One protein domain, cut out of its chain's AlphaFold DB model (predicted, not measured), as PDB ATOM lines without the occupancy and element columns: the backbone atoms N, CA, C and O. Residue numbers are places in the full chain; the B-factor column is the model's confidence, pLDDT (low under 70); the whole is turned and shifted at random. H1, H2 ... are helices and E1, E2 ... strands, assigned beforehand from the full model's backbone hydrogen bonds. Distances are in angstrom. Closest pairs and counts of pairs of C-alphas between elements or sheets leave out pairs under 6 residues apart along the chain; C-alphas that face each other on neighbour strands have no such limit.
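What this domain is: This is residues 49 to 254 of the 489 residues of an uncharacterized protein of Minicystis rosea (UniProt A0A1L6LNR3). Crossed helices and long loops make one body around H2, which sits in the core: H3 and H7 pack on opposite sides of it, and H1 on its first turns. H5 packs on H7 and, with little H6, makes one end of the longest axis; H1, E1 and H9 gather toward the other. The printed part has 206 residues, with helices H1 to H8, then strand E1, then helix H9; it is mostly helix by its named elements, although these hold only 98 residues, under half. It is compact, with a radius of gyration of the C-alphas of 16.2 A and spans of 51 by 38 by 32 A.

How they stand to each other: Start with H1, residues 54 to 71: its residues 56 to 60 touch H2, residues 79 to 92, closest at C-alphas Val 56 and Glu 79, 5.9 A, at a steep tilt of 46 degrees, opposite ways. H2 is the hub, touching four helices. H3, residues 116 to 126, touches H2 about perpendicular at 85 degrees, with C-alphas Ile 82 and Leu 122 closest at 6.5 A. H4, residues 131 to 134, touches H2 at C-alphas Phe 134 and Trp 81, the closest, 6.7 A. Go on to H5, residues 145 to 160, H6, residues 166 to 169, and H7, residues 172 to 183. H5 and H7 touch, closest at C-alphas Ala 150 and Ala 182, 4.6 A, at a steep tilt of 47 degrees, opposite ways. H7 touches H2, closest at C-alphas Arg 172 and Ala 92, 5.7 A. H6 and H7 only just touch, with 3 pairs of C-alphas within 8 A, and only at the corner. H8, residues 187 to 197, is close to H7 but not clearly touching, closest at C-alphas Thr 190 and Asp 180, 6.6 A. E1, residues 225 to 227, pairs with no named strand; its C-alpha Val 226 is 4.4 A from that of His 67 in H1, their closest pair. H9, residues 232 to 236, only just touches H3, with 3 pairs within 8 A, closest at C-alphas Ile 236 and Ala 120, 5.7 A. Every O i to N i+4 pair is within hydrogen-bond range in H1, H2, H3, H5, H7, H8 and H9; H4 and H6 are too short for one.

Where its parts are: Find C-alpha 54 at (10.986, -34.297, 145.233); from there H1 runs 25.3 A to C-alpha 71. H2 runs 19.9 A, H3 15.2 A, H5 23.0 A, H7 16.4 A and H8 15.3 A. H9 ends at C-alpha 236, (0.844, -34.651, 130.636).

The domain as a whole: The C-alphas farthest apart are Ser 160 and His 228, 51.1 A. The printed part has no cut; H2 to H3 and H8 to E1 are long links. Mean pLDDT of the printed part is 95.3, and no printed residue is under 70.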
ATOM      1  N   GLN A  49      16.651 -29.704 146.337       91.19
ATOM      2  CA  GLN A  49      15.422 -29.487 147.085       91.19
ATOM      3  C   GLN A  49      15.722 -29.066 148.526       91.19
ATOM      4  O   GLN A  49      16.633 -29.570 149.185       91.19
ATOM      5  N   SER A  50      14.908 -28.170 149.077       91.38
ATOM      6  CA  SER A  50      15.038 -27.755 150.474       91.38
ATOM      7  C   SER A  50      13.956 -28.307 151.401       91.38
ATOM      8  O   SER A  50      14.120 -28.252 152.621       91.38
ATOM      9  N   ILE A  51      12.899 -28.893 150.837       94.00
ATOM     10  CA  ILE A  51      11.768 -29.518 151.535       94.00
ATOM     11  C   ILE A  51      11.412 -30.861 150.874       94.00
ATOM     12  O   ILE A  51      12.011 -31.234 149.874       94.00
ATOM     13  N   GLY A  52      10.438 -31.607 151.404       93.44
ATOM     14  CA  GLY A  52      10.035 -32.933 150.901       93.44
ATOM     15  C   GLY A  52       9.225 -32.949 149.592       93.44
ATOM     16  O   GLY A  52       8.298 -33.742 149.479       93.44
ATOM     17  N   ASN A  53       9.528 -32.081 148.623       96.38
ATOM     18  CA  ASN A  53       8.795 -31.906 147.357       96.38
ATOM     19  C   ASN A  53       9.510 -32.519 146.134       96.38
ATOM     20  O   ASN A  53       9.377 -32.010 145.024       96.38
ATOM     21  N   CYS A  54      10.246 -33.618 146.309       97.19
ATOM     22  CA  CYS A  54      10.986 -34.297 145.233       97.19
ATOM     23  C   CYS A  54      10.140 -34.637 143.997       97.19
ATOM     24  O   CYS A  54      10.628 -34.548 142.881       97.19
ATOM     25  N   TRP A  55       8.855 -34.953 144.172       97.94
ATOM     26  CA  TRP A  55       7.902 -35.174 143.079       97.94
ATOM     27  C   TRP A  55       7.774 -33.969 142.135       97.94
ATOM     28  O   TRP A  55       7.578 -34.158 140.935       97.94
ATOM     29  N   VAL A  56       7.924 -32.741 142.643       98.31
ATOM     30  CA  VAL A  56       7.951 -31.527 141.820       98.31
ATOM     31  C   VAL A  56       9.262 -31.443 141.046       98.31
ATOM     32  O   VAL A  56       9.217 -31.298 139.830       98.31
ATOM     33  N   TYR A  57      10.404 -31.605 141.722       97.69
ATOM     34  CA  TYR A  57      11.731 -31.570 141.089       97.69
ATOM     35  C   TYR A  57      11.879 -32.644 140.008       97.69
ATOM     36  O   TYR A  57      12.328 -32.350 138.909       97.69
ATOM     37  N   ALA A  58      11.439 -33.874 140.279       98.12
ATOM     38  CA  ALA A  58      11.463 -34.953 139.300       98.12
ATOM     39  C   ALA A  58      10.556 -34.658 138.095       98.12
ATOM     40  O   ALA A  58      10.932 -34.948 136.966       98.12
ATOM     41  N   THR A  59       9.384 -34.050 138.315       98.50
ATOM     42  CA  THR A  59       8.470 -33.702 137.214       98.50
ATOM     43  C   THR A  59       8.987 -32.522 136.387       98.50
ATOM     44  O   THR A  59       8.860 -32.547 135.167       98.50
ATOM     45  N   MET A  60       9.579 -31.498 137.011       98.00
ATOM     46  CA  MET A  60      10.197 -30.384 136.277       98.00
ATOM     47  C   MET A  60      11.437 -30.852 135.520       98.00
ATOM     48  O   MET A  60      11.505 -30.633 134.318       98.00
ATOM     49  N   GLY A  61      12.332 -31.607 136.163       96.81
ATOM     50  CA  GLY A  61      13.505 -32.186 135.506       96.81
ATOM     51  C   GLY A  61      13.154 -33.120 134.344       96.81
ATOM     52  O   GLY A  61      13.852 -33.120 133.336       96.81
ATOM     53  N   TRP A  62      12.051 -33.869 134.444       98.00
ATOM     54  CA  TRP A  62      11.503 -34.667 133.338       98.00
ATOM     55  C   TRP A  62      11.031 -33.800 132.165       98.00
ATOM     56  O   TRP A  62      11.381 -34.076 131.020       98.00
ATOM     57  N   ALA A  63      10.264 -32.741 132.435       98.12
ATOM     58  CA  ALA A  63       9.777 -31.840 131.393       98.12
ATOM     59  C   ALA A  63      10.926 -31.076 130.710       98.12
ATOM     60  O   ALA A  63      10.929 -30.937 129.489       98.12
ATOM     61  N   GLU A  64      11.905 -30.613 131.490       97.56
ATOM     62  CA  GLU A  64      13.116 -29.950 130.998       97.56
ATOM     63  C   GLU A  64      13.965 -30.893 130.140       97.56
ATOM     64  O   GLU A  64      14.408 -30.498 129.069       97.56
ATOM     65  N   SER A  65      14.149 -32.144 130.573       95.38
ATOM     66  CA  SER A  65      14.902 -33.162 129.831       95.38
ATOM     67  C   SER A  65      14.237 -33.512 128.496       95.38
ATOM     68  O   SER A  65      14.905 -33.511 127.466       95.38
ATOM     69  N   LEU A  66      12.913 -33.713 128.472       95.06
ATOM     70  CA  LEU A  66      12.194 -33.935 127.212       95.06
ATOM     71  C   LEU A  66      12.298 -32.740 126.258       95.06
ATOM     72  O   LEU A  66      12.430 -32.925 125.050       95.06
ATOM     73  N   HIS A  67      12.218 -31.518 126.787       94.56
ATOM     74  CA  HIS A  67      12.382 -30.320 125.977       94.56
ATOM     75  C   HIS A  67      13.795 -30.230 125.401       94.56
ATOM     76  O   HIS A  67      13.941 -30.117 124.189       94.56
ATOM     77  N   LEU A  68      14.819 -30.387 126.242       90.31
ATOM     78  CA  LEU A  68      16.222 -30.365 125.839       90.31
ATOM     79  C   LEU A  68      16.529 -31.428 124.777       90.31
ATOM     80  O   LEU A  68      17.216 -31.145 123.797       90.31
ATOM     81  N   ALA A  69      15.991 -32.639 124.935       87.06
ATOM     82  CA  ALA A  69      16.113 -33.700 123.940       87.06
ATOM     83  C   ALA A  69      15.526 -33.291 122.579       87.06
ATOM     84  O   ALA A  69      16.102 -33.614 121.542       87.06
ATOM     85  N   GLN A  70      14.414 -32.553 122.582       86.62
ATOM     86  CA  GLN A  70      13.698 -32.160 121.372       86.62
ATOM     87  C   GLN A  70      14.244 -30.893 120.698       86.62
ATOM     88  O   GLN A  70      14.172 -30.781 119.475       86.62
ATOM     89  N   THR A  71      14.703 -29.907 121.466       86.31
ATOM     90  CA  THR A  71      15.028 -28.565 120.952       86.31
ATOM     91  C   THR A  71      16.504 -28.219 121.054       86.31
ATOM     92  O   THR A  71      16.922 -27.236 120.454       86.31
ATOM     93  N   ALA A  72      17.285 -28.997 121.813       85.44
ATOM     94  CA  ALA A  72      18.627 -28.631 122.265       85.44
ATOM     95  C   ALA A  72      18.679 -27.323 123.087       85.44
ATOM     96  O   ALA A  72      19.761 -26.811 123.361       85.44
ATOM     97  N   GLU A  73      17.527 -26.802 123.522       88.00
ATOM     98  CA  GLU A  73      17.437 -25.628 124.386       88.00
ATOM     99  C   GLU A  73      17.207 -26.056 125.836       88.00
ATOM    100  O   GLU A  73      16.381 -26.922 126.135       88.00
ATOM    101  N   GLU A  74      17.919 -25.431 126.771       91.88
ATOM    102  CA  GLU A  74      17.690 -25.666 128.192       91.88
ATOM    103  C   GLU A  74      16.487 -24.870 128.711       91.88
ATOM    104  O   GLU A  74      16.316 -23.676 128.447       91.88
ATOM    105  N   LEU A  75      15.683 -25.526 129.549       94.25
ATOM    106  CA  LEU A  75      14.697 -24.870 130.398       94.25
ATOM    107  C   LEU A  75      15.110 -24.987 131.862       94.25
ATOM    108  O   LEU A  75      15.563 -26.035 132.311       94.25
ATOM    109  N   ASN A  76      14.874 -23.910 132.611       95.19
ATOM    110  CA  ASN A  76      14.957 -23.895 134.067       95.19
ATOM    111  C   ASN A  76      13.593 -23.474 134.633       95.19
ATOM    112  O   ASN A  76      13.281 -22.284 134.749       95.19
ATOM    113  N   LEU A  77      12.741 -24.465 134.889       96.94
ATOM    114  CA  LEU A  77      11.380 -24.308 135.391       96.94
ATOM    115  C   LEU A  77      11.366 -24.222 136.918       96.94
ATOM    116  O   LEU A  77      12.151 -24.876 137.597       96.94
ATOM    117  N   SER A  78      10.428 -23.443 137.458       97.44
ATOM    118  CA  SER A  78      10.351 -23.193 138.894       97.44
ATOM    119  C   SER A  78       9.608 -24.276 139.673       97.44
ATOM    120  O   SER A  78       8.377 -24.379 139.617       97.44
ATOM    121  N   GLU A  79      10.313 -25.022 140.521       97.56
ATOM    122  CA  GLU A  79       9.679 -25.930 141.483       97.56
ATOM    123  C   GLU A  79       8.965 -25.167 142.604       97.56
ATOM    124  O   GLU A  79       7.970 -25.643 143.170       97.56
ATOM    125  N   SER A  80       9.448 -23.960 142.907       97.88
ATOM    126  CA  SER A  80       8.821 -23.036 143.850       97.88
ATOM    127  C   SER A  80       7.416 -22.649 143.381       97.88
ATOM    128  O   SER A  80       6.494 -22.629 144.195       97.88
ATOM    129  N   TRP A  81       7.209 -22.447 142.076       98.19
ATOM    130  CA  TRP A  81       5.895 -22.161 141.491       98.19
ATOM    131  C   TRP A  81       4.882 -23.290 141.681       98.19
ATOM    132  O   TRP A  81       3.752 -23.067 142.119       98.19
ATOM    133  N   ILE A  82       5.270 -24.529 141.386       98.50
ATOM    134  CA  ILE A  82       4.361 -25.673 141.536       98.50
ATOM    135  C   ILE A  82       4.088 -25.951 143.020       98.50
ATOM    136  O   ILE A  82       2.945 -26.210 143.404       98.50
ATOM    137  N   SER A  83       5.103 -25.815 143.875       98.38
ATOM    138  CA  SER A  83       4.949 -25.934 145.332       98.38
ATOM    139  C   SER A  83       4.019 -24.855 145.895       98.38
ATOM    140  O   SER A  83       3.174 -25.142 146.743       98.38
ATOM    141  N   TYR A  84       4.126 -23.629 145.383       98.62
ATOM    142  CA  TYR A  84       3.258 -22.511 145.718       98.62
ATOM    143  C   TYR A  84       1.775 -22.857 145.470       98.62
ATOM    144  O   TYR A  84       0.937 -22.733 146.371       98.62
ATOM    145  N   TRP A  85       1.446 -23.347 144.270       98.69
ATOM    146  CA  TRP A  85       0.067 -23.691 143.908       98.69
ATOM    147  C   TRP A  85      -0.447 -24.939 144.613       98.69
ATOM    148  O   TRP A  85      -1.623 -24.991 144.981       98.69
ATOM    149  N   HIS A  86       0.433 -25.909 144.872       98.50
ATOM    150  CA  HIS A  86       0.106 -27.059 145.705       98.50
ATOM    151  C   HIS A  86      -0.405 -26.614 147.081       98.50
ATOM    152  O   HIS A  86      -1.462 -27.064 147.527       98.50
ATOM    153  N   TRP A  87       0.306 -25.698 147.742       98.56
ATOM    154  CA  TRP A  87      -0.078 -25.214 149.068       98.56
ATOM    155  C   TRP A  87      -1.336 -24.362 149.035       98.56
ATOM    156  O   TRP A  87      -2.185 -24.493 149.917       98.56
ATOM    157  N   TYR A  88      -1.486 -23.531 148.003       98.69
ATOM    158  CA  TYR A  88      -2.706 -22.762 147.803       98.69
ATOM    159  C   TYR A  88      -3.936 -23.677 147.723       98.69
ATOM    160  O   TYR A  88      -4.887 -23.478 148.478       98.69
ATOM    161  N   GLU A  89      -3.910 -24.719 146.884       97.88
ATOM    162  CA  GLU A  89      -5.033 -25.660 146.785       97.88
ATOM    163  C   GLU A  89      -5.211 -26.512 148.049       97.88
ATOM    164  O   GLU A  89      -6.346 -26.799 148.423       97.88
ATOM    165  N   ALA A  90      -4.130 -26.873 148.748       98.06
ATOM    166  CA  ALA A  90      -4.226 -27.615 150.006       98.06
ATOM    167  C   ALA A  90      -4.971 -26.832 151.101       98.06
ATOM    168  O   ALA A  90      -5.655 -27.440 151.928       98.06
ATOM    169  N   ILE A  91      -4.839 -25.500 151.106       98.44
ATOM    170  CA  ILE A  91      -5.444 -24.607 152.104       98.44
ATOM    171  C   ILE A  91      -6.827 -24.121 151.653       98.44
ATOM    172  O   ILE A  91      -7.787 -24.233 152.413       98.44
ATOM    173  N   ALA A  92      -6.927 -23.570 150.439       97.88
ATOM    174  CA  ALA A  92      -8.120 -22.885 149.936       97.88
ATOM    175  C   ALA A  92      -9.059 -23.774 149.103       97.88
ATOM    176  O   ALA A  92     -10.172 -23.355 148.771       97.88
ATOM    177  N   GLY A  93      -8.620 -24.983 148.748       96.12
ATOM    178  CA  GLY A  93      -9.320 -25.867 147.822       96.12
ATOM    179  C   GLY A  93      -9.186 -25.449 146.354       96.12
ATOM    180  O   GLY A  93      -8.603 -24.415 146.001       96.12
ATOM    181  N   ALA A  94      -9.762 -26.264 145.473       94.25
ATOM    182  CA  ALA A  94      -9.663 -26.064 144.032       94.25
ATOM    183  C   ALA A  94     -10.329 -24.767 143.536       94.25
ATOM    184  O   ALA A  94     -11.295 -24.292 144.142       94.25
ATOM    185  N   PRO A  95      -9.839 -24.187 142.423       93.62
ATOM    186  CA  PRO A  95     -10.546 -23.135 141.699       93.62
ATOM    187  C   PRO A  95     -11.985 -23.511 141.322       93.62
ATOM    188  O   PRO A  95     -12.297 -24.700 141.198       93.62
ATOM    189  N   PRO A  96     -12.871 -22.513 141.121       91.75
ATOM    190  CA  PRO A  96     -14.253 -22.763 140.726       91.75
ATOM    191  C   PRO A  96     -14.346 -23.701 139.514       91.75
ATOM    192  O   PRO A  96     -13.660 -23.505 138.514       91.75
ATOM    193  N   GLY A  97     -15.199 -24.722 139.611       90.19
ATOM    194  CA  GLY A  97     -15.413 -25.699 138.538       90.19
ATOM    195  C   GLY A  97     -14.376 -26.825 138.448       90.19
ATOM    196  O   GLY A  97     -14.513 -27.685 137.580       90.19
ATOM    197  N   LEU A  98     -13.375 -26.867 139.336       92.94
ATOM    198  CA  LEU A  98     -12.351 -27.915 139.367       92.94
ATOM    199  C   LEU A  98     -12.420 -28.761 140.648       92.94
ATOM    200  O   LEU A  98     -12.855 -28.306 141.704       92.94
ATOM    201  N   SER A  99     -11.955 -30.010 140.561       92.94
ATOM    202  CA  SER A  99     -11.843 -30.914 141.713       92.94
ATOM    203  C   SER A  99     -10.661 -30.552 142.608       92.94
ATOM    204  O   SER A  99      -9.591 -30.220 142.093       92.94
ATOM    205  N   SER A 100     -10.821 -30.699 143.928       92.88
ATOM    206  CA  SER A 100      -9.718 -30.597 144.898       92.88
ATOM    207  C   SER A 100      -8.690 -31.697 144.664       92.88
ATOM    208  O   SER A 100      -9.056 -32.867 144.573       92.88
ATOM    209  N   ILE A 101      -7.413 -31.323 144.591       94.50
ATOM    210  CA  ILE A 101      -6.308 -32.263 144.311       94.50
ATOM    211  C   ILE A 101      -5.285 -32.341 145.442       94.50
ATOM    212  O   ILE A 101      -4.464 -33.251 145.476       94.50
ATOM    213  N   ALA A 102      -5.366 -31.409 146.386       95.38
ATOM    214  CA  ALA A 102      -4.507 -31.328 147.550       95.38
ATOM    215  C   ALA A 102      -5.347 -31.076 148.805       95.38
ATOM    216  O   ALA A 102      -6.499 -30.640 148.727       95.38
ATOM    217  N   LYS A 103      -4.771 -31.389 149.964       95.56
ATOM    218  CA  LYS A 103      -5.363 -31.137 151.279       95.56
ATOM    219  C   LYS A 103      -4.266 -31.023 152.329       95.56
ATOM    220  O   LYS A 103      -3.181 -31.575 152.153       95.56
ATOM    221  N   LEU A 104      -4.585 -30.352 153.429       96.81
ATOM    222  CA  LEU A 104      -3.774 -30.407 154.642       96.81
ATOM    223  C   LEU A 104      -3.705 -31.841 155.185       96.81
ATOM    224  O   LEU A 104      -4.602 -32.661 154.952       96.81
ATOM    225  N   ASP A 105      -2.632 -32.136 155.909       94.31
ATOM    226  CA  ASP A 105      -2.474 -33.402 156.612       94.31
ATOM    227  C   ASP A 105      -3.456 -33.527 157.795       94.31
ATOM    228  O   ASP A 105      -4.263 -32.638 158.084       94.31
ATOM    229  N   THR A 106      -3.400 -34.653 158.508       91.38
ATOM    230  CA  THR A 106      -4.284 -34.918 159.656       91.38
ATOM    231  C   THR A 106      -4.074 -33.962 160.831       91.38
ATOM    232  O   THR A 106      -4.952 -33.862 161.684       91.38
ATOM    233  N   ASN A 107      -2.945 -33.253 160.876       91.06
ATOM    234  CA  ASN A 107      -2.623 -32.249 161.885       91.06
ATOM    235  C   ASN A 107      -2.971 -30.824 161.419       91.06
ATOM    236  O   ASN A 107      -2.679 -29.858 162.124       91.06
ATOM    237  N   GLY A 108      -3.577 -30.673 160.236       94.00
ATOM    238  CA  GLY A 108      -3.888 -29.372 159.649       94.00
ATOM    239  C   GLY A 108      -2.657 -28.616 159.142       94.00
ATOM    240  O   GLY A 108      -2.712 -27.392 159.035       94.00
ATOM    241  N   GLN A 109      -1.560 -29.317 158.850       95.25
ATOM    242  CA  GLN A 109      -0.320 -28.764 158.306       95.25
ATOM    243  C   GLN A 109      -0.196 -29.050 156.808       95.25
ATOM    244  O   GLN A 109      -0.871 -29.921 156.253       95.25
ATOM    245  N   LEU A 110       0.679 -28.309 156.133       96.31
ATOM    246  CA  LEU A 110       1.026 -28.597 154.748       96.31
ATOM    247  C   LEU A 110       1.835 -29.894 154.649       96.31
ATOM    248  O   LEU A 110       2.939 -29.995 155.187       96.31
ATOM    249  N   ALA A 111       1.322 -30.847 153.872       93.88
ATOM    250  CA  ALA A 111       2.118 -31.957 153.375       93.88
ATOM    251  C   ALA A 111       3.007 -31.470 152.218       93.88
ATOM    252  O   ALA A 111       2.540 -30.785 151.310       93.88
ATOM    253  N   THR A 112       4.294 -31.815 152.243       94.69
ATOM    254  CA  THR A 112       5.247 -31.431 151.181       94.69
ATOM    255  C   THR A 112       5.380 -32.489 150.087       94.69
ATOM    256  O   THR A 112       5.712 -32.151 148.950       94.69
ATOM    257  N   GLY A 113       5.075 -33.746 150.417       94.31
ATOM    258  CA  GLY A 113       5.076 -34.867 149.482       94.31
ATOM    259  C   GLY A 113       3.879 -34.862 148.530       94.31
ATOM    260  O   GLY A 113       2.860 -34.218 148.784       94.31
ATOM    261  N   GLY A 114       4.011 -35.613 147.442       95.38
ATOM    262  CA  GLY A 114       3.043 -35.691 146.356       95.38
ATOM    263  C   GLY A 114       3.474 -36.724 145.317       95.38
ATOM    264  O   GLY A 114       4.340 -37.553 145.591       95.38
ATOM    265  N   TRP A 115       2.853 -36.676 144.141       95.50
ATOM    266  CA  TRP A 115       2.986 -37.690 143.089       95.50
ATOM    267  C   TRP A 115       3.011 -37.022 141.713       95.50
ATOM    268  O   TRP A 115       2.513 -35.902 141.567       95.50
ATOM    269  N   PHE A 116       3.493 -37.718 140.683       97.50
ATOM    270  CA  PHE A 116       3.538 -37.186 139.314       97.50
ATOM    271  C   PHE A 116       2.181 -36.660 138.833       97.50
ATOM    272  O   PHE A 116       2.092 -35.530 138.362       97.50
ATOM    273  N   GLY A 117       1.103 -37.428 139.026       96.94
ATOM    274  CA  GLY A 117      -0.244 -37.026 138.607       96.94
ATOM    275  C   GLY A 117      -0.724 -35.710 139.234       96.94
ATOM    276  O   GLY A 117      -1.460 -34.953 138.602       96.94
ATOM    277  N   LEU A 118      -0.272 -35.404 140.456       97.44
ATOM    278  CA  LEU A 118      -0.550 -34.132 141.123       97.44
ATOM    279  C   LEU A 118       0.239 -32.987 140.471       97.44
ATOM    280  O   LEU A 118      -0.330 -31.923 140.240       97.44
ATOM    281  N   ALA A 119       1.516 -33.201 140.134       98.38
ATOM    282  CA  ALA A 119       2.347 -32.177 139.488       98.38
ATOM    283  C   ALA A 119       1.838 -31.882 138.084       98.38
ATOM    284  O   ALA A 119       1.610 -30.724 137.747       98.38
ATOM    285  N   ALA A 120       1.562 -32.934 137.317       98.25
ATOM    286  CA  ALA A 120       0.891 -32.887 136.028       98.25
ATOM    287  C   ALA A 120      -0.379 -32.022 136.075       98.25
ATOM    288  O   ALA A 120      -0.582 -31.145 135.238       98.25
ATOM    289  N   GLU A 121      -1.236 -32.231 137.075       97.94
ATOM    290  CA  GLU A 121      -2.476 -31.470 137.203       97.94
ATOM    291  C   GLU A 121      -2.253 -30.008 137.620       97.94
ATOM    292  O   GLU A 121      -2.945 -29.124 137.111       97.94
ATOM    293  N   LEU A 122      -1.270 -29.725 138.480       98.50
ATOM    294  CA  LEU A 122      -0.886 -28.353 138.834       98.50
ATOM    295  C   LEU A 122      -0.308 -27.601 137.628       98.50
ATOM    296  O   LEU A 122      -0.744 -26.485 137.356       98.50
ATOM    297  N   VAL A 123       0.581 -28.229 136.855       98.62
ATOM    298  CA  VAL A 123       1.105 -27.685 135.589       98.62
ATOM    299  C   VAL A 123      -0.035 -27.406 134.613       98.62
ATOM    300  O   VAL A 123      -0.089 -26.346 133.993       98.62
ATOM    301  N   ARG A 124      -1.010 -28.314 134.510       97.56
ATOM    302  CA  ARG A 124      -2.176 -28.135 133.637       97.56
ATOM    303  C   ARG A 124      -3.040 -26.932 134.045       97.56
ATOM    304  O   ARG A 124      -3.575 -26.247 133.177       97.56
ATOM    305  N   ARG A 125      -3.202 -26.676 135.348       97.50
ATOM    306  CA  ARG A 125      -4.043 -25.587 135.890       97.50
ATOM    307  C   ARG A 125      -3.340 -24.235 135.941       97.50
ATOM    308  O   ARG A 125      -3.980 -23.208 135.717       97.50
ATOM    309  N   TYR A 126      -2.048 -24.224 136.244       98.38
ATOM    310  CA  TYR A 126      -1.303 -23.006 136.565       98.38
ATOM    311  C   TYR A 126      -0.099 -22.771 135.657       98.38
ATOM    312  O   TYR A 126       0.648 -21.830 135.887       98.38
ATOM    313  N   GLY A 127       0.094 -23.596 134.629       98.31
ATOM    314  CA  GLY A 127       1.243 -23.514 133.736       98.31
ATOM    315  C   GLY A 127       2.556 -23.754 134.465       98.31
ATOM    316  O   GLY A 127       2.597 -24.290 135.575       98.31
ATOM    317  N   VAL A 128       3.632 -23.316 133.831       98.38
ATOM    318  CA  VAL A 128       4.960 -23.253 134.440       98.38
ATOM    319  C   VAL A 128       5.510 -21.843 134.295       98.38
ATOM    320  O   VAL A 128       5.026 -21.049 133.489       98.38
ATOM    321  N   ILE A 129       6.523 -21.527 135.086       97.88
ATOM    322  CA  ILE A 129       7.242 -20.258 135.033       97.88
ATOM    323  C   ILE A 129       8.735 -20.549 135.141       97.88
ATOM    324  O   ILE A 129       9.122 -21.493 135.832       97.88
ATOM    325  N   LYS A 130       9.563 -19.767 134.445       96.75
ATOM    326  CA  LYS A 130      11.024 -19.835 134.581       96.75
ATOM    327  C   LYS A 130      11.434 -19.518 136.026       96.75
ATOM    328  O   LYS A 130      10.845 -18.620 136.631       96.75
ATOM    329  N   GLU A 131      12.438 -20.210 136.565       94.56
ATOM    330  CA  GLU A 131      12.861 -20.084 137.976       94.56
ATOM    331  C   GLU A 131      13.129 -18.625 138.369       94.56
ATOM    332  O   GLU A 131      12.453 -18.071 139.241       94.56
ATOM    333  N   GLY A 132      13.992 -17.943 137.611       93.81
ATOM    334  CA  GLY A 132      14.322 -16.535 137.837       93.81
ATOM    335  C   GLY A 132      13.190 -15.534 137.581       93.81
ATOM    336  O   GLY A 132      13.370 -14.343 137.805       93.81
ATOM    337  N   SER A 133      12.020 -15.967 137.105       95.94
ATOM    338  CA  SER A 133      10.849 -15.091 136.942       95.94
ATOM    339  C   SER A 133       9.894 -15.155 138.135       95.94
ATOM    340  O   SER A 133       9.194 -14.180 138.406       95.94
ATOM    341  N   PHE A 134       9.862 -16.268 138.875       96.44
ATOM    342  CA  PHE A 134       9.018 -16.370 140.067       96.44
ATOM    343  C   PHE A 134       9.688 -15.752 141.294       96.44
ATOM    344  O   PHE A 134       9.075 -14.934 141.984       96.44
ATOM    345  N   ILE A 135      10.950 -16.117 141.533       94.38
ATOM    346  CA  ILE A 135      11.780 -15.597 142.625       94.38
ATOM    347  C   ILE A 135      13.113 -15.155 142.004       94.38
ATOM    348  O   ILE A 135      14.065 -15.935 141.984       94.38
ATOM    349  N   PRO A 136      13.197 -13.927 141.457       92.56
ATOM    350  CA  PRO A 136      14.390 -13.464 140.745       92.56
ATOM    351  C   PRO A 136      15.677 -13.531 141.567       92.56
ATOM    352  O   PRO A 136      16.750 -13.757 141.016       92.56
ATOM    353  N   GLU A 137      15.581 -13.388 142.890       91.25
ATOM    354  CA  GLU A 137      16.729 -13.482 143.793       91.25
ATOM    355  C   GLU A 137      17.315 -14.901 143.895       91.25
ATOM    356  O   GLU A 137      18.438 -15.058 144.370       91.25
ATOM    357  N   GLU A 138      16.573 -15.925 143.466       90.62
ATOM    358  CA  GLU A 138      16.995 -17.331 143.478       90.62
ATOM    359  C   GLU A 138      17.202 -17.904 142.063       90.62
ATOM    360  O   GLU A 138      17.385 -19.108 141.929       90.62
ATOM    361  N   ALA A 139      17.249 -17.063 141.018       88.56
ATOM    362  CA  ALA A 139      17.363 -17.493 139.616       88.56
ATOM    363  C   ALA A 139      18.495 -18.506 139.347       88.56
ATOM    364  O   ALA A 139      18.289 -19.484 138.635       88.56
ATOM    365  N   GLU A 140      19.658 -18.278 139.966       85.25
ATOM    366  CA  GLU A 140      20.870 -19.104 139.841       85.25
ATOM    367  C   GLU A 140      21.193 -19.863 141.142       85.25
ATOM    368  O   GLU A 140      22.299 -20.375 141.341       85.25
ATOM    369  N   ALA A 141      20.264 -19.881 142.103       83.44
ATOM    370  CA  ALA A 141      20.511 -20.511 143.387       83.44
ATOM    371  C   ALA A 141      20.446 -22.034 143.247       83.44
ATOM    372  O   ALA A 141      19.417 -22.599 142.895       83.44
ATOM    373  N   ALA A 142      21.517 -22.724 143.649       76.12
ATOM    374  CA  ALA A 142      21.542 -24.188 143.638       76.12
ATOM    375  C   ALA A 142      20.424 -24.814 144.498       76.12
ATOM    376  O   ALA A 142      19.999 -25.934 144.229       76.12
ATOM    377  N   ARG A 143      19.972 -24.106 145.547       87.31
ATOM    378  CA  ARG A 143      18.923 -24.521 146.490       87.31
ATOM    379  C   ARG A 143      18.032 -23.334 146.853       87.31
ATOM    380  O   ARG A 143      18.541 -22.344 147.374       87.31
ATOM    381  N   SER A 144      16.710 -23.477 146.715       88.50
ATOM    382  CA  SER A 144      15.758 -22.453 147.173       88.50
ATOM    383  C   SER A 144      15.660 -22.421 148.702       88.50
ATOM    384  O   SER A 144      15.136 -23.340 149.344       88.50
ATOM    385  N   SER A 145      16.135 -21.332 149.303       88.88
ATOM    386  CA  SER A 145      15.955 -21.024 150.726       88.88
ATOM    387  C   SER A 145      14.522 -20.572 151.038       88.88
ATOM    388  O   SER A 145      14.021 -20.774 152.156       88.88
ATOM    389  N   ARG A 146      13.837 -19.995 150.037       92.62
ATOM    390  CA  ARG A 146      12.454 -19.517 150.144       92.62
ATOM    391  C   ARG A 146      11.474 -20.643 150.424       92.62
ATOM    392  O   ARG A 146      10.630 -20.470 151.295       92.62
ATOM    393  N   GLN A 147      11.621 -21.801 149.781       94.81
ATOM    394  CA  GLN A 147      10.744 -22.959 150.007       94.81
ATOM    395  C   GLN A 147      10.676 -23.364 151.495       94.81
ATOM    396  O   GLN A 147       9.587 -23.435 152.068       94.81
ATOM    397  N   SER A 148      11.815 -23.581 152.163       94.25
ATOM    398  CA  SER A 148      11.821 -23.962 153.588       94.25
ATOM    399  C   SER A 148      11.301 -22.849 154.502       94.25
ATOM    400  O   SER A 148      10.538 -23.117 155.432       94.25
ATOM    401  N   SER A 149      11.691 -21.597 154.240       96.19
ATOM    402  CA  SER A 149      11.246 -20.441 155.028       96.19
ATOM    403  C   SER A 149       9.731 -20.232 154.922       96.19
ATOM    404  O   SER A 149       9.054 -20.089 155.941       96.19
ATOM    405  N   ALA A 150       9.184 -20.299 153.706       97.81
ATOM    406  CA  ALA A 150       7.758 -20.154 153.440       97.81
ATOM    407  C   ALA A 150       6.940 -21.283 154.081       97.81
ATOM    408  O   ALA A 150       5.901 -21.014 154.685       97.81
ATOM    409  N   LEU A 151       7.431 -22.528 154.027       97.88
ATOM    410  CA  LEU A 151       6.785 -23.667 154.686       97.88
ATOM    411  C   LEU A 151       6.636 -23.432 156.194       97.88
ATOM    412  O   LEU A 151       5.560 -23.646 156.755       97.88
ATOM    413  N   ASN A 152       7.702 -22.961 156.847       97.56
ATOM    414  CA  ASN A 152       7.687 -22.658 158.277       97.56
ATOM    415  C   ASN A 152       6.691 -21.537 158.607       97.56
ATOM    416  O   ASN A 152       5.911 -21.671 159.550       97.56
ATOM    417  N   ILE A 153       6.679 -20.459 157.815       98.31
ATOM    418  CA  ILE A 153       5.774 -19.317 158.019       98.31
ATOM    419  C   ILE A 153       4.309 -19.738 157.841       98.31
ATOM    420  O   ILE A 153       3.472 -19.410 158.683       98.31
ATOM    421  N   ILE A 154       3.984 -20.503 156.796       98.44
ATOM    422  CA  ILE A 154       2.602 -20.938 156.552       98.44
ATOM    423  C   ILE A 154       2.129 -21.941 157.590       98.44
ATOM    424  O   ILE A 154       1.016 -21.800 158.092       98.44
ATOM    425  N   ASN A 155       2.956 -22.912 157.979       98.31
ATOM    426  CA  ASN A 155       2.579 -23.837 159.046       98.31
ATOM    427  C   ASN A 155       2.408 -23.115 160.393       98.31
ATOM    428  O   ASN A 155       1.510 -23.467 161.159       98.31
ATOM    429  N   ALA A 156       3.188 -22.064 160.673       98.31
ATOM    430  CA  ALA A 156       2.948 -21.200 161.828       98.31
ATOM    431  C   ALA A 156       1.609 -20.447 161.709       98.31
ATOM    432  O   ALA A 156       0.851 -20.384 162.680       98.31
ATOM    433  N   SER A 157       1.267 -19.945 160.518       98.50
ATOM    434  CA  SER A 157      -0.017 -19.281 160.271       98.50
ATOM    435  C   SER A 157      -1.213 -20.230 160.412       98.50
ATOM    436  O   SER A 157      -2.205 -19.876 161.047       98.50
ATOM    437  N   LEU A 158      -1.100 -21.464 159.911       98.44
ATOM    438  CA  LEU A 158      -2.101 -22.528 160.061       98.44
ATOM    439  C   LEU A 158      -2.278 -22.976 161.514       98.44
ATOM    440  O   LEU A 158      -3.379 -23.360 161.903       98.44
ATOM    441  N   LYS A 159      -1.208 -22.934 162.315       97.69
ATOM    442  CA  LYS A 159      -1.237 -23.346 163.722       97.69
ATOM    443  C   LYS A 159      -1.808 -22.268 164.640       97.69
ATOM    444  O   LYS A 159      -2.595 -22.582 165.526       97.69
ATOM    445  N   SER A 160      -1.381 -21.018 164.472       97.50
ATOM    446  CA  SER A 160      -1.691 -19.939 165.424       97.50
ATOM    447  C   SER A 160      -1.832 -18.549 164.800       97.50
ATOM    448  O   SER A 160      -1.994 -17.578 165.532       97.50
ATOM    449  N   GLY A 161      -1.731 -18.419 163.477       97.81
ATOM    450  CA  GLY A 161      -1.904 -17.146 162.773       97.81
ATOM    451  C   GLY A 161      -3.287 -16.999 162.149       97.81
ATOM    452  O   GLY A 161      -4.267 -17.589 162.606       97.81
ATOM    453  N   VAL A 162      -3.374 -16.203 161.080       97.94
ATOM    454  CA  VAL A 162      -4.657 -15.877 160.437       97.94
ATOM    455  C   VAL A 162      -5.327 -17.104 159.814       97.94
ATOM    456  O   VAL A 162      -6.553 -17.199 159.798       97.94
ATOM    457  N   LEU A 163      -4.530 -18.072 159.354       98.50
ATOM    458  CA  LEU A 163      -5.025 -19.319 158.775       98.50
ATOM    459  C   LEU A 163      -5.347 -20.385 159.831       98.50
ATOM    460  O   LEU A 163      -5.737 -21.496 159.468       98.50
ATOM    461  N   SER A 164      -5.221 -20.086 161.127       98.00
ATOM    462  CA  SER A 164      -5.673 -21.003 162.183       98.00
ATOM    463  C   SER A 164      -7.194 -21.180 162.185       98.00
ATOM    464  O   SER A 164      -7.673 -22.269 162.490       98.00
ATOM    465  N   ASP A 165      -7.939 -20.167 161.735       97.56
ATOM    466  CA  ASP A 165      -9.388 -20.220 161.549       97.56
ATOM    467  C   ASP A 165      -9.756 -20.904 160.209       97.56
ATOM    468  O   ASP A 165      -9.467 -20.363 159.133       97.56
ATOM    469  N   PRO A 166     -10.444 -22.065 160.221       96.38
ATOM    470  CA  PRO A 166     -10.889 -22.735 159.000       96.38
ATOM    471  C   PRO A 166     -11.807 -21.890 158.106       96.38
ATOM    472  O   PRO A 166     -11.827 -22.101 156.893       96.38
ATOM    473  N   ALA A 167     -12.560 -20.931 158.655       97.25
ATOM    474  CA  ALA A 167     -13.385 -20.028 157.855       97.25
ATOM    475  C   ALA A 167     -12.519 -19.081 157.011       97.25
ATOM    476  O   ALA A 167     -12.834 -18.836 155.846       97.25
ATOM    477  N   LYS A 168     -11.384 -18.623 157.553       98.25
ATOM    478  CA  LYS A 168     -10.405 -17.792 156.834       98.25
ATOM    479  C   LYS A 168      -9.713 -18.545 155.704       98.25
ATOM    480  O   LYS A 168      -9.386 -17.938 154.694       98.25
ATOM    481  N   ARG A 169      -9.579 -19.870 155.807       97.62
ATOM    482  CA  ARG A 169      -9.050 -20.712 154.716       97.62
ATOM    483  C   ARG A 169      -9.967 -20.746 153.490       97.62
ATOM    484  O   ARG A 169      -9.496 -20.994 152.390       97.62
ATOM    485  N   LYS A 170     -11.266 -20.465 153.654       96.00
ATOM    486  CA  LYS A 170     -12.213 -20.343 152.530       96.00
ATOM    487  C   LYS A 170     -12.126 -18.985 151.827       96.00
ATOM    488  O   LYS A 170     -12.620 -18.849 150.709       96.00
ATOM    489  N   ASP A 171     -11.499 -17.990 152.455       97.81
ATOM    490  CA  ASP A 171     -11.187 -16.715 151.817       97.81
ATOM    491  C   ASP A 171      -9.934 -16.878 150.947       97.81
ATOM    492  O   ASP A 171      -8.793 -16.714 151.374       97.81
ATOM    493  N   ARG A 172     -10.178 -17.228 149.686       98.06
ATOM    494  CA  ARG A 172      -9.162 -17.443 148.652       98.06
ATOM    495  C   ARG A 172      -8.186 -16.273 148.512       98.06
ATOM    496  O   ARG A 172      -6.984 -16.487 148.353       98.06
ATOM    497  N   LYS A 173      -8.688 -15.039 148.620       98.38
ATOM    498  CA  LYS A 173      -7.860 -13.833 148.530       98.38
ATOM    499  C   LYS A 173      -6.926 -13.728 149.729       98.38
ATOM    500  O   LYS A 173      -5.739 -13.463 149.557       98.38
ATOM    501  N   LEU A 174      -7.442 -13.976 150.930       98.62
ATOM    502  CA  LEU A 174      -6.636 -13.979 152.146       98.62
ATOM    503  C   LEU A 174      -5.561 -15.074 152.125       98.62
ATOM    504  O   LEU A 174      -4.418 -14.813 152.494       98.62
ATOM    505  N   VAL A 175      -5.895 -16.283 151.660       98.62
ATOM    506  CA  VAL A 175      -4.917 -17.377 151.528       98.62
ATOM    507  C   VAL A 175      -3.798 -17.002 150.554       98.62
ATOM    508  O   VAL A 175      -2.626 -17.186 150.881       98.62
ATOM    509  N   ARG A 176      -4.136 -16.426 149.391       98.38
ATOM    510  CA  ARG A 176      -3.153 -15.918 148.418       98.38
ATOM    511  C   ARG A 176      -2.245 -14.860 149.047       98.38
ATOM    512  O   ARG A 176      -1.033 -14.991 148.931       98.38
ATOM    513  N   GLN A 177      -2.805 -13.888 149.770       98.50
ATOM    514  CA  GLN A 177      -2.033 -12.838 150.450       98.50
ATOM    515  C   GLN A 177      -1.068 -13.391 151.506       98.50
ATOM    516  O   GLN A 177       0.085 -12.966 151.576       98.50
ATOM    517  N   GLU A 178      -1.516 -14.349 152.320       98.69
ATOM    518  CA  GLU A 178      -0.654 -14.955 153.337       98.69
ATOM    519  C   GLU A 178       0.469 -15.782 152.695       98.69
ATOM    520  O   GLU A 178       1.607 -15.758 153.166       98.69
ATOM    521  N   LEU A 179       0.187 -16.447 151.571       98.62
ATOM    522  CA  LEU A 179       1.206 -17.133 150.787       98.62
ATOM    523  C   LEU A 179       2.166 -16.155 150.084       98.62
ATOM    524  O   LEU A 179       3.369 -16.362 150.179       98.62
ATOM    525  N   ASP A 180       1.699 -15.068 149.454       98.50
ATOM    526  CA  ASP A 180       2.573 -14.004 148.906       98.50
ATOM    527  C   ASP A 180       3.592 -13.545 149.953       98.50
ATOM    528  O   ASP A 180       4.797 -13.512 149.698       98.50
ATOM    529  N   LYS A 181       3.099 -13.260 151.161       98.31
ATOM    530  CA  LYS A 181       3.913 -12.837 152.297       98.31
ATOM    531  C   LYS A 181       4.898 -13.916 152.742       98.31
ATOM    532  O   LYS A 181       6.060 -13.602 152.978       98.31
ATOM    533  N   ALA A 182       4.457 -15.166 152.881       98.25
ATOM    534  CA  ALA A 182       5.309 -16.253 153.358       98.25
ATOM    535  C   ALA A 182       6.434 -16.602 152.379       98.25
ATOM    536  O   ALA A 182       7.566 -16.837 152.795       98.25
ATOM    537  N   TRP A 183       6.129 -16.595 151.083       97.81
ATOM    538  CA  TRP A 183       7.119 -16.749 150.019       97.81
ATOM    539  C   TRP A 183       7.966 -15.484 149.828       97.81
ATOM    540  O   TRP A 183       9.044 -15.545 149.245       97.81
ATOM    541  N   GLY A 184       7.518 -14.351 150.377       97.00
ATOM    542  CA  GLY A 184       8.165 -13.051 150.254       97.00
ATOM    543  C   GLY A 184       8.254 -12.601 148.803       97.00
ATOM    544  O   GLY A 184       9.305 -12.117 148.387       97.00
ATOM    545  N   LEU A 185       7.169 -12.810 148.050       97.25
ATOM    546  CA  LEU A 185       7.080 -12.421 146.648       97.25
ATOM    547  C   LEU A 185       7.150 -10.898 146.512       97.25
ATOM    548  O   LEU A 185       6.622 -10.152 147.341       97.25
ATOM    549  N   SER A 186       7.798 -10.440 145.441       96.25
ATOM    550  CA  SER A 186       7.842  -9.019 145.108       96.25
ATOM    551  C   SER A 186       6.447  -8.501 144.737       96.25
ATOM    552  O   SER A 186       5.591  -9.254 144.265       96.25
ATOM    553  N   ALA A 187       6.229  -7.190 144.868       96.81
ATOM    554  CA  ALA A 187       4.979  -6.569 144.428       96.81
ATOM    555  C   ALA A 187       4.699  -6.820 142.934       96.81
ATOM    556  O   ALA A 187       3.544  -7.005 142.555       96.81
ATOM    557  N   ALA A 188       5.747  -6.875 142.102       96.12
ATOM    558  CA  ALA A 188       5.630  -7.184 140.680       96.12
ATOM    559  C   ALA A 188       5.170  -8.633 140.450       96.12
ATOM    560  O   ALA A 188       4.230  -8.862 139.693       96.12
ATOM    561  N   THR A 189       5.758  -9.604 141.158       96.88
ATOM    562  CA  THR A 189       5.361 -11.018 141.071       96.88
ATOM    563  C   THR A 189       3.923 -11.219 141.560       96.88
ATOM    564  O   THR A 189       3.129 -11.885 140.896       96.88
ATOM    565  N   THR A 190       3.534 -10.611 142.685       97.88
ATOM    566  CA  THR A 190       2.150 -10.676 143.186       97.88
ATOM    567  C   THR A 190       1.159 -10.025 142.214       97.88
ATOM    568  O   THR A 190       0.067 -10.563 141.997       97.88
ATOM    569  N   ALA A 191       1.525  -8.894 141.599       97.38
ATOM    570  CA  ALA A 191       0.708  -8.239 140.581       97.38
ATOM    571  C   ALA A 191       0.532  -9.128 139.343       97.38
ATOM    572  O   ALA A 191      -0.598  -9.306 138.898       97.38
ATOM    573  N   LEU A 192       1.606  -9.765 138.866       96.94
ATOM    574  CA  LEU A 192       1.570 -10.721 137.759       96.94
ATOM    575  C   LEU A 192       0.618 -11.892 138.053       96.94
ATOM    576  O   LEU A 192      -0.283 -12.184 137.267       96.94
ATOM    577  N   VAL A 193       0.757 -12.536 139.217       97.56
ATOM    578  CA  VAL A 193      -0.135 -13.641 139.609       97.56
ATOM    579  C   VAL A 193      -1.591 -13.171 139.697       97.56
ATOM    580  O   VAL A 193      -2.502 -13.878 139.260       97.56
ATOM    581  N   THR A 194      -1.821 -11.964 140.219       97.62
ATOM    582  CA  THR A 194      -3.156 -11.357 140.297       97.62
ATOM    583  C   THR A 194      -3.735 -11.074 138.911       97.62
ATOM    584  O   THR A 194      -4.915 -11.341 138.680       97.62
ATOM    585  N   GLU A 195      -2.934 -10.566 137.981       96.44
ATOM    586  CA  GLU A 195      -3.347 -10.276 136.608       96.44
ATOM    587  C   GLU A 195      -3.805 -11.543 135.880       96.44
ATOM    588  O   GLU A 195      -4.869 -11.540 135.255       96.44
ATOM    589  N   ILE A 196      -3.063 -12.643 136.031       96.62
ATOM    590  CA  ILE A 196      -3.354 -13.915 135.358       96.62
ATOM    591  C   ILE A 196      -4.536 -14.631 136.021       96.62
ATOM    592  O   ILE A 196      -5.526 -14.963 135.367       96.62
ATOM    593  N   PHE A 197      -4.475 -14.851 137.335       97.50
ATOM    594  CA  PHE A 197      -5.401 -15.757 138.025       97.50
ATOM    595  C   PHE A 197      -6.527 -15.037 138.778       97.50
ATOM    596  O   PHE A 197      -7.551 -15.640 139.111       97.50
ATOM    597  N   GLY A 198      -6.391 -13.725 138.986       96.88
ATOM    598  CA  GLY A 198      -7.226 -12.949 139.902       96.88
ATOM    599  C   GLY A 198      -6.735 -13.064 141.347       96.88
ATOM    600  O   GLY A 198      -6.151 -14.072 141.742       96.88
ATOM    601  N   ALA A 199      -7.005 -12.041 142.163       97.00
ATOM    602  CA  ALA A 199      -6.562 -12.000 143.562       97.00
ATOM    603  C   ALA A 199      -7.139 -13.145 144.418       97.00
ATOM    604  O   ALA A 199      -6.553 -13.519 145.425       97.00
ATOM    605  N   ASP A 200      -8.288 -13.693 144.023       96.38
ATOM    606  CA  ASP A 200      -8.967 -14.834 144.638       96.38
ATOM    607  C   ASP A 200      -8.839 -16.127 143.810       96.38
ATOM    608  O   ASP A 200      -9.525 -17.115 144.082       96.38
ATOM    609  N   VAL A 201      -7.965 -16.140 142.796       96.69
ATOM    610  CA  VAL A 201      -7.665 -17.311 141.957       96.69
ATOM    611  C   VAL A 201      -8.952 -17.929 141.391       96.69
ATOM    612  O   VAL A 201      -9.223 -19.126 141.543       96.69
ATOM    613  N   LYS A 202      -9.813 -17.084 140.816       94.06
ATOM    614  CA  LYS A 202     -11.039 -17.503 140.115       94.06
ATOM    615  C   LYS A 202     -10.759 -18.085 138.734       94.06
ATOM    616  O   LYS A 202     -11.611 -18.793 138.206       94.06
ATOM    617  N   ARG A 203      -9.594 -17.781 138.162       95.06
ATOM    618  CA  ARG A 203      -9.163 -18.244 136.842       95.06
ATOM    619  C   ARG A 203      -8.030 -19.253 136.961       95.06
ATOM    620  O   ARG A 203      -7.340 -19.324 137.974       95.06
ATOM    621  N   THR A 204      -7.851 -20.012 135.892       96.44
ATOM    622  CA  THR A 204      -6.718 -20.913 135.641       96.44
ATOM    623  C   THR A 204      -6.304 -20.746 134.182       96.44
ATOM    624  O   THR A 204      -7.055 -20.159 133.400       96.44
ATOM    625  N   ILE A 205      -5.157 -21.288 133.775       95.75
ATOM    626  CA  ILE A 205      -4.761 -21.259 132.354       95.75
ATOM    627  C   ILE A 205      -5.594 -22.207 131.471       95.75
ATOM    628  O   ILE A 205      -5.427 -22.225 130.257       95.75
ATOM    629  N   LEU A 206      -6.494 -22.989 132.078       93.62
ATOM    630  CA  LEU A 206      -7.495 -23.792 131.371       93.62
ATOM    631  C   LEU A 206      -8.640 -22.947 130.814       93.62
ATOM    632  O   LEU A 206      -9.328 -23.380 129.893       93.62
ATOM    633  N   ASP A 207      -8.868 -21.773 131.397       90.62
ATOM    634  CA  ASP A 207      -9.814 -20.804 130.867       90.62
ATOM    635  C   ASP A 207      -9.196 -20.157 129.621       90.62
ATOM    636  O   ASP A 207      -8.132 -19.539 129.689       90.62
ATOM    637  N   THR A 208      -9.867 -20.298 128.477       84.81
ATOM    638  CA  THR A 208      -9.398 -19.776 127.185       84.81
ATOM    639  C   THR A 208      -9.296 -18.252 127.158       84.81
ATOM    640  O   THR A 208      -8.615 -17.706 126.290       84.81
ATOM    641  N   SER A 209      -9.942 -17.557 128.099       87.19
ATOM    642  CA  SER A 209      -9.848 -16.107 128.265       87.19
ATOM    643  C   SER A 209      -8.641 -15.659 129.098       87.19
ATOM    644  O   SER A 209      -8.260 -14.487 129.032       87.19
ATOM    645  N   THR A 210      -8.013 -16.564 129.857       91.25
ATOM    646  CA  THR A 210      -6.810 -16.255 130.638       91.25
ATOM    647  C   THR A 210      -5.648 -16.012 129.689       91.25
ATOM    648  O   THR A 210      -5.214 -16.928 128.992       91.25
ATOM    649  N   LYS A 211      -5.122 -14.785 129.690       91.25
ATOM    650  CA  LYS A 211      -3.941 -14.390 128.918       91.25
ATOM    651  C   LYS A 211      -2.724 -14.337 129.830       91.25
ATOM    652  O   LYS A 211      -2.774 -13.696 130.876       91.25
ATOM    653  N   ILE A 212      -1.644 -14.989 129.415       94.50
ATOM    654  CA  ILE A 212      -0.337 -14.837 130.052       94.50
ATOM    655  C   ILE A 212       0.329 -13.570 129.485       94.50
ATOM    656  O   ILE A 212       0.471 -13.474 128.262       94.50
ATOM    657  N   PRO A 213       0.728 -12.595 130.325       94.12
ATOM    658  CA  PRO A 213       1.440 -11.412 129.862       94.12
ATOM    659  C   PRO A 213       2.757 -11.775 129.174       94.12
ATOM    660  O   PRO A 213       3.508 -12.638 129.642       94.12
ATOM    661  N   THR A 214       3.061 -11.084 128.077       89.94
ATOM    662  CA  THR A 214       4.348 -11.206 127.386       89.94
ATOM    663  C   THR A 214       5.489 -10.863 128.347       89.94
ATOM    664  O   THR A 214       5.352  -9.964 129.175       89.94
ATOM    665  N   ASN A 215       6.618 -11.571 128.251       88.38
ATOM    666  CA  ASN A 215       7.804 -11.392 129.106       88.38
ATOM    667  C   ASN A 215       7.595 -11.674 130.606       88.38
ATOM    668  O   ASN A 215       8.463 -11.355 131.412       88.38
ATOM    669  N   SER A 216       6.491 -12.315 130.999       94.06
ATOM    670  CA  SER A 216       6.269 -12.743 132.390       94.06
ATOM    671  C   SER A 216       7.141 -13.928 132.828       94.06
ATOM    672  O   SER A 216       7.141 -14.292 134.002       94.06
ATOM    673  N   GLY A 217       7.818 -14.587 131.880       95.06
ATOM    674  CA  GLY A 217       8.511 -15.860 132.096       95.06
ATOM    675  C   GLY A 217       7.574 -17.053 132.302       95.06
ATOM    676  O   GLY A 217       8.046 -18.182 132.434       95.06
ATOM    677  N   MET A 218       6.260 -16.825 132.332       96.62
ATOM    678  CA  MET A 218       5.250 -17.864 132.442       96.62
ATOM    679  C   MET A 218       4.925 -18.431 131.058       96.62
ATOM    680  O   MET A 218       4.896 -17.702 130.067       96.62
ATOM    681  N   MET A 219       4.686 -19.737 130.988       97.00
ATOM    682  CA  MET A 219       4.469 -20.467 129.740       97.00
ATOM    683  C   MET A 219       3.245 -21.372 129.864       97.00
ATOM    684  O   MET A 219       3.016 -21.999 130.908       97.00
ATOM    685  N   TYR A 220       2.455 -21.465 128.790       97.38
ATOM    686  CA  TYR A 220       1.452 -22.518 128.702       97.38
ATOM    687  C   TYR A 220       2.158 -23.856 128.441       97.38
ATOM    688  O   TYR A 220       3.064 -23.909 127.613       97.38
ATOM    689  N   PRO A 221       1.702 -24.974 129.033       97.81
ATOM    690  CA  PRO A 221       2.275 -26.288 128.739       97.81
ATOM    691  C   PRO A 221       2.149 -26.688 127.259       97.81
ATOM    692  O   PRO A 221       2.946 -27.471 126.761       97.81
ATOM    693  N   ARG A 222       1.163 -26.147 126.533       96.56
ATOM    694  CA  ARG A 222       1.008 -26.390 125.088       96.56
ATOM    695  C   ARG A 222       2.085 -25.715 124.228       96.56
ATOM    696  O   ARG A 222       2.252 -26.107 123.083       96.56
ATOM    697  N   ASP A 223       2.794 -24.730 124.778       95.75
ATOM    698  CA  ASP A 223       3.825 -23.972 124.060       95.75
ATOM    699  C   ASP A 223       5.233 -24.547 124.308       95.75
ATOM    700  O   ASP A 223       6.210 -24.061 123.751       95.75
ATOM    701  N   ILE A 224       5.352 -25.581 125.150       97.31
ATOM    702  CA  ILE A 224       6.620 -26.256 125.452       97.31
ATOM    703  C   ILE A 224       6.677 -27.536 124.627       97.31
ATOM    704  O   ILE A 224       5.915 -28.465 124.888       97.31
ATOM    705  N   LEU A 225       7.568 -27.586 123.638       95.38
ATOM    706  CA  LEU A 225       7.804 -28.785 122.832       95.38
ATOM    707  C   LEU A 225       8.584 -29.825 123.639       95.38
ATOM    708  O   LEU A 225       9.551 -29.480 124.306       95.38
ATOM    709  N   VAL A 226       8.151 -31.083 123.579       95.19
ATOM    710  CA  VAL A 226       8.738 -32.224 124.318       95.19
ATOM    711  C   VAL A 226       8.891 -33.475 123.442       95.19
ATOM    712  O   VAL A 226       9.181 -34.560 123.931       95.19
ATOM    713  N   GLY A 227       8.616 -33.326 122.150       89.88
ATOM    714  CA  GLY A 227       8.703 -34.340 121.108       89.88
ATOM    715  C   GLY A 227       8.303 -33.724 119.768       89.88
ATOM    716  O   GLY A 227       7.768 -32.608 119.728       89.88
ATOM    717  N   HIS A 228       8.530 -34.434 118.666       85.12
ATOM    718  CA  HIS A 228       8.199 -33.936 117.332       85.12
ATOM    719  C   HIS A 228       6.690 -33.661 117.183       85.12
ATOM    720  O   HIS A 228       5.878 -34.580 117.109       85.12
ATOM    721  N   ASN A 229       6.303 -32.379 117.133       88.50
ATOM    722  CA  ASN A 229       4.903 -31.929 117.166       88.50
ATOM    723  C   ASN A 229       4.112 -32.415 118.400       88.50
ATOM    724  O   ASN A 229       2.894 -32.600 118.332       88.50
ATOM    725  N   ILE A 230       4.792 -32.620 119.530       95.50
ATOM    726  CA  ILE A 230       4.182 -33.011 120.805       95.50
ATOM    727  C   ILE A 230       4.535 -31.961 121.855       95.50
ATOM    728  O   ILE A 230       5.707 -31.656 122.081       95.50
ATOM    729  N   SER A 231       3.515 -31.412 122.514       98.12
ATOM    730  CA  SER A 231       3.691 -30.433 123.588       98.12
ATOM    731  C   SER A 231       3.709 -31.077 124.977       98.12
ATOM    732  O   SER A 231       3.230 -32.197 125.180       98.12
ATOM    733  N   LEU A 232       4.195 -30.350 125.984       98.62
ATOM    734  CA  LEU A 232       4.129 -30.782 127.381       98.62
ATOM    735  C   LEU A 232       2.673 -30.997 127.828       98.62
ATOM    736  O   LEU A 232       2.396 -31.905 128.611       98.62
ATOM    737  N   ALA A 233       1.721 -30.216 127.302       98.44
ATOM    738  CA  ALA A 233       0.295 -30.447 127.539       98.44
ATOM    739  C   ALA A 233      -0.166 -31.825 127.034       98.44
ATOM    740  O   ALA A 233      -0.966 -32.482 127.705       98.44
ATOM    741  N   ASP A 234       0.349 -32.277 125.890       98.50
ATOM    742  CA  ASP A 234       0.041 -33.591 125.327       98.50
ATOM    743  C   ASP A 234       0.668 -34.727 126.142       98.50
ATOM    744  O   ASP A 234      -0.006 -35.715 126.446       98.50
ATOM    745  N   ALA A 235       1.935 -34.561 126.543       98.25
ATOM    746  CA  ALA A 235       2.674 -35.528 127.355       98.25
ATOM    747  C   ALA A 235       2.074 -35.699 128.761       98.25
ATOM    748  O   ALA A 235       2.020 -36.804 129.298       98.25
ATOM    749  N   ILE A 236       1.570 -34.616 129.358       98.19
ATOM    750  CA  ILE A 236       0.844 -34.651 130.636       98.19
ATOM    751  C   ILE A 236      -0.584 -35.198 130.459       98.19
ATOM    752  O   ILE A 236      -1.143 -35.833 131.362       98.19
ATOM    753  N   GLY A 237      -1.211 -34.927 129.315       97.88
ATOM    754  CA  GLY A 237      -2.576 -35.334 129.006       97.88
ATOM    755  C   GLY A 237      -3.633 -34.705 129.916       97.88
ATOM    756  O   GLY A 237      -3.431 -33.678 130.567       97.88
ATOM    757  N   GLN A 238      -4.801 -35.341 129.981       97.00
ATOM    758  CA  GLN A 238      -5.939 -34.929 130.808       97.00
ATOM    759  C   GLN A 238      -6.166 -35.920 131.954       97.00
ATOM    760  O   GLN A 238      -5.827 -37.094 131.813       97.00
ATOM    761  N   PRO A 239      -6.784 -35.508 133.072       95.88
ATOM    762  CA  PRO A 239      -7.215 -36.455 134.095       95.88
ATOM    763  C   PRO A 239      -8.224 -37.461 133.519       95.88
ATOM    764  O   PRO A 239      -9.072 -37.106 132.689       95.88
ATOM    765  N   VAL A 240      -8.165 -38.721 133.960       95.50
ATOM    766  CA  VAL A 240      -9.113 -39.759 133.514       95.50
ATOM    767  C   VAL A 240     -10.550 -39.352 133.847       95.50
ATOM    768  O   VAL A 240     -11.426 -39.423 132.976       95.50
ATOM    769  N   SER A 241     -10.770 -38.843 135.062       93.50
ATOM    770  CA  SER A 241     -12.043 -38.283 135.523       93.50
ATOM    771  C   SER A 241     -11.827 -37.184 136.572       93.50
ATOM    772  O   SER A 241     -10.726 -36.989 137.081       93.50
ATOM    773  N   SER A 242     -12.898 -36.482 136.949       88.44
ATOM    774  CA  SER A 242     -12.874 -35.502 138.044       88.44
ATOM    775  C   SER A 242     -12.599 -36.124 139.421       88.44
ATOM    776  O   SER A 242     -12.149 -35.417 140.321       88.44
ATOM    777  N   SER A 243     -12.856 -37.423 139.597       87.88
ATOM    778  CA  SER A 243     -12.576 -38.184 140.824       87.88
ATOM    779  C   SER A 243     -11.229 -38.914 140.798       87.88
ATOM    780  O   SER A 243     -10.731 -39.301 141.851       87.88
ATOM    781  N   ASN A 244     -10.626 -39.082 139.618       90.56
ATOM    782  CA  ASN A 244      -9.313 -39.687 139.419       90.56
ATOM    783  C   ASN A 244      -8.442 -38.749 138.575       90.56
ATOM    784  O   ASN A 244      -8.251 -38.938 137.372       90.56
ATOM    785  N   VAL A 245      -7.956 -37.700 139.237       89.50
ATOM    786  CA  VAL A 245      -7.137 -36.653 138.614       89.50
ATOM    787  C   VAL A 245      -5.674 -37.057 138.420       89.50
ATOM    788  O   VAL A 245      -4.976 -36.459 137.598       89.50
ATOM    789  N   LEU A 246      -5.217 -38.054 139.185       89.38
ATOM    790  CA  LEU A 246      -3.825 -38.495 139.204       89.38
ATOM    791  C   LEU A 246      -3.506 -39.393 138.008       89.38
ATOM    792  O   LEU A 246      -2.424 -39.281 137.439       89.38
ATOM    793  N   GLN A 247      -4.451 -40.241 137.594       93.50
ATOM    794  CA  GLN A 247      -4.303 -41.028 136.376       93.50
ATOM    795  C   GLN A 247      -4.585 -40.166 135.144       93.50
ATOM    796  O   GLN A 247      -5.542 -39.381 135.122       93.50
ATOM    797  N   ARG A 248      -3.762 -40.321 134.106       96.75
ATOM    798  CA  ARG A 248      -3.776 -39.471 132.915       96.75
ATOM    799  C   ARG A 248      -4.288 -40.232 131.696       96.75
ATOM    800  O   ARG A 248      -4.054 -41.427 131.540       96.75
ATOM    801  N   LYS A 249      -4.980 -39.526 130.807       97.31
ATOM    802  CA  LYS A 249      -5.434 -40.012 129.501       97.31
ATOM    803  C   LYS A 249      -5.032 -39.048 128.394       97.31
ATOM    804  O   LYS A 249      -4.938 -37.840 128.605       97.31
ATOM    805  N   GLY A 250      -4.871 -39.594 127.200       97.69
ATOM    806  CA  GLY A 250      -4.413 -38.889 126.010       97.69
ATOM    807  C   GLY A 250      -3.511 -39.813 125.204       97.69
ATOM    808  O   GLY A 250      -2.948 -40.749 125.768       97.69
ATOM    809  N   LYS A 251      -3.380 -39.563 123.897       97.62
ATOM    810  CA  LYS A 251      -2.536 -40.377 123.003       97.62
ATOM    811  C   LYS A 251      -1.098 -40.499 123.526       97.62
ATOM    812  O   LYS A 251      -0.490 -41.557 123.434       97.62
ATOM    813  N   TYR A 252      -0.611 -39.412 124.109       98.12
ATOM    814  CA  TYR A 252       0.773 -39.209 124.519       98.12
ATOM    815  C   TYR A 252       0.951 -39.149 126.043       98.12
ATOM    816  O   TYR A 252       2.046 -38.876 126.521       98.12
ATOM    817  N   ALA A 253      -0.112 -39.406 126.813       98.12
ATOM    818  CA  ALA A 253      -0.137 -39.142 128.246       98.12
ATOM    819  C   ALA A 253       0.719 -40.136 129.047       98.12
ATOM    820  O   ALA A 253       0.401 -41.329 129.128       98.12
ATOM    821  N   TRP A 254       1.756 -39.622 129.701       98.12
ATOM    822  CA  TRP A 254       2.609 -40.375 130.612       98.12
ATOM    823  C   TRP A 254       1.840 -40.763 131.874       98.12
ATOM    824  O   TRP A 254       1.025 -39.998 132.395       98.12
TER     825      TRP A 254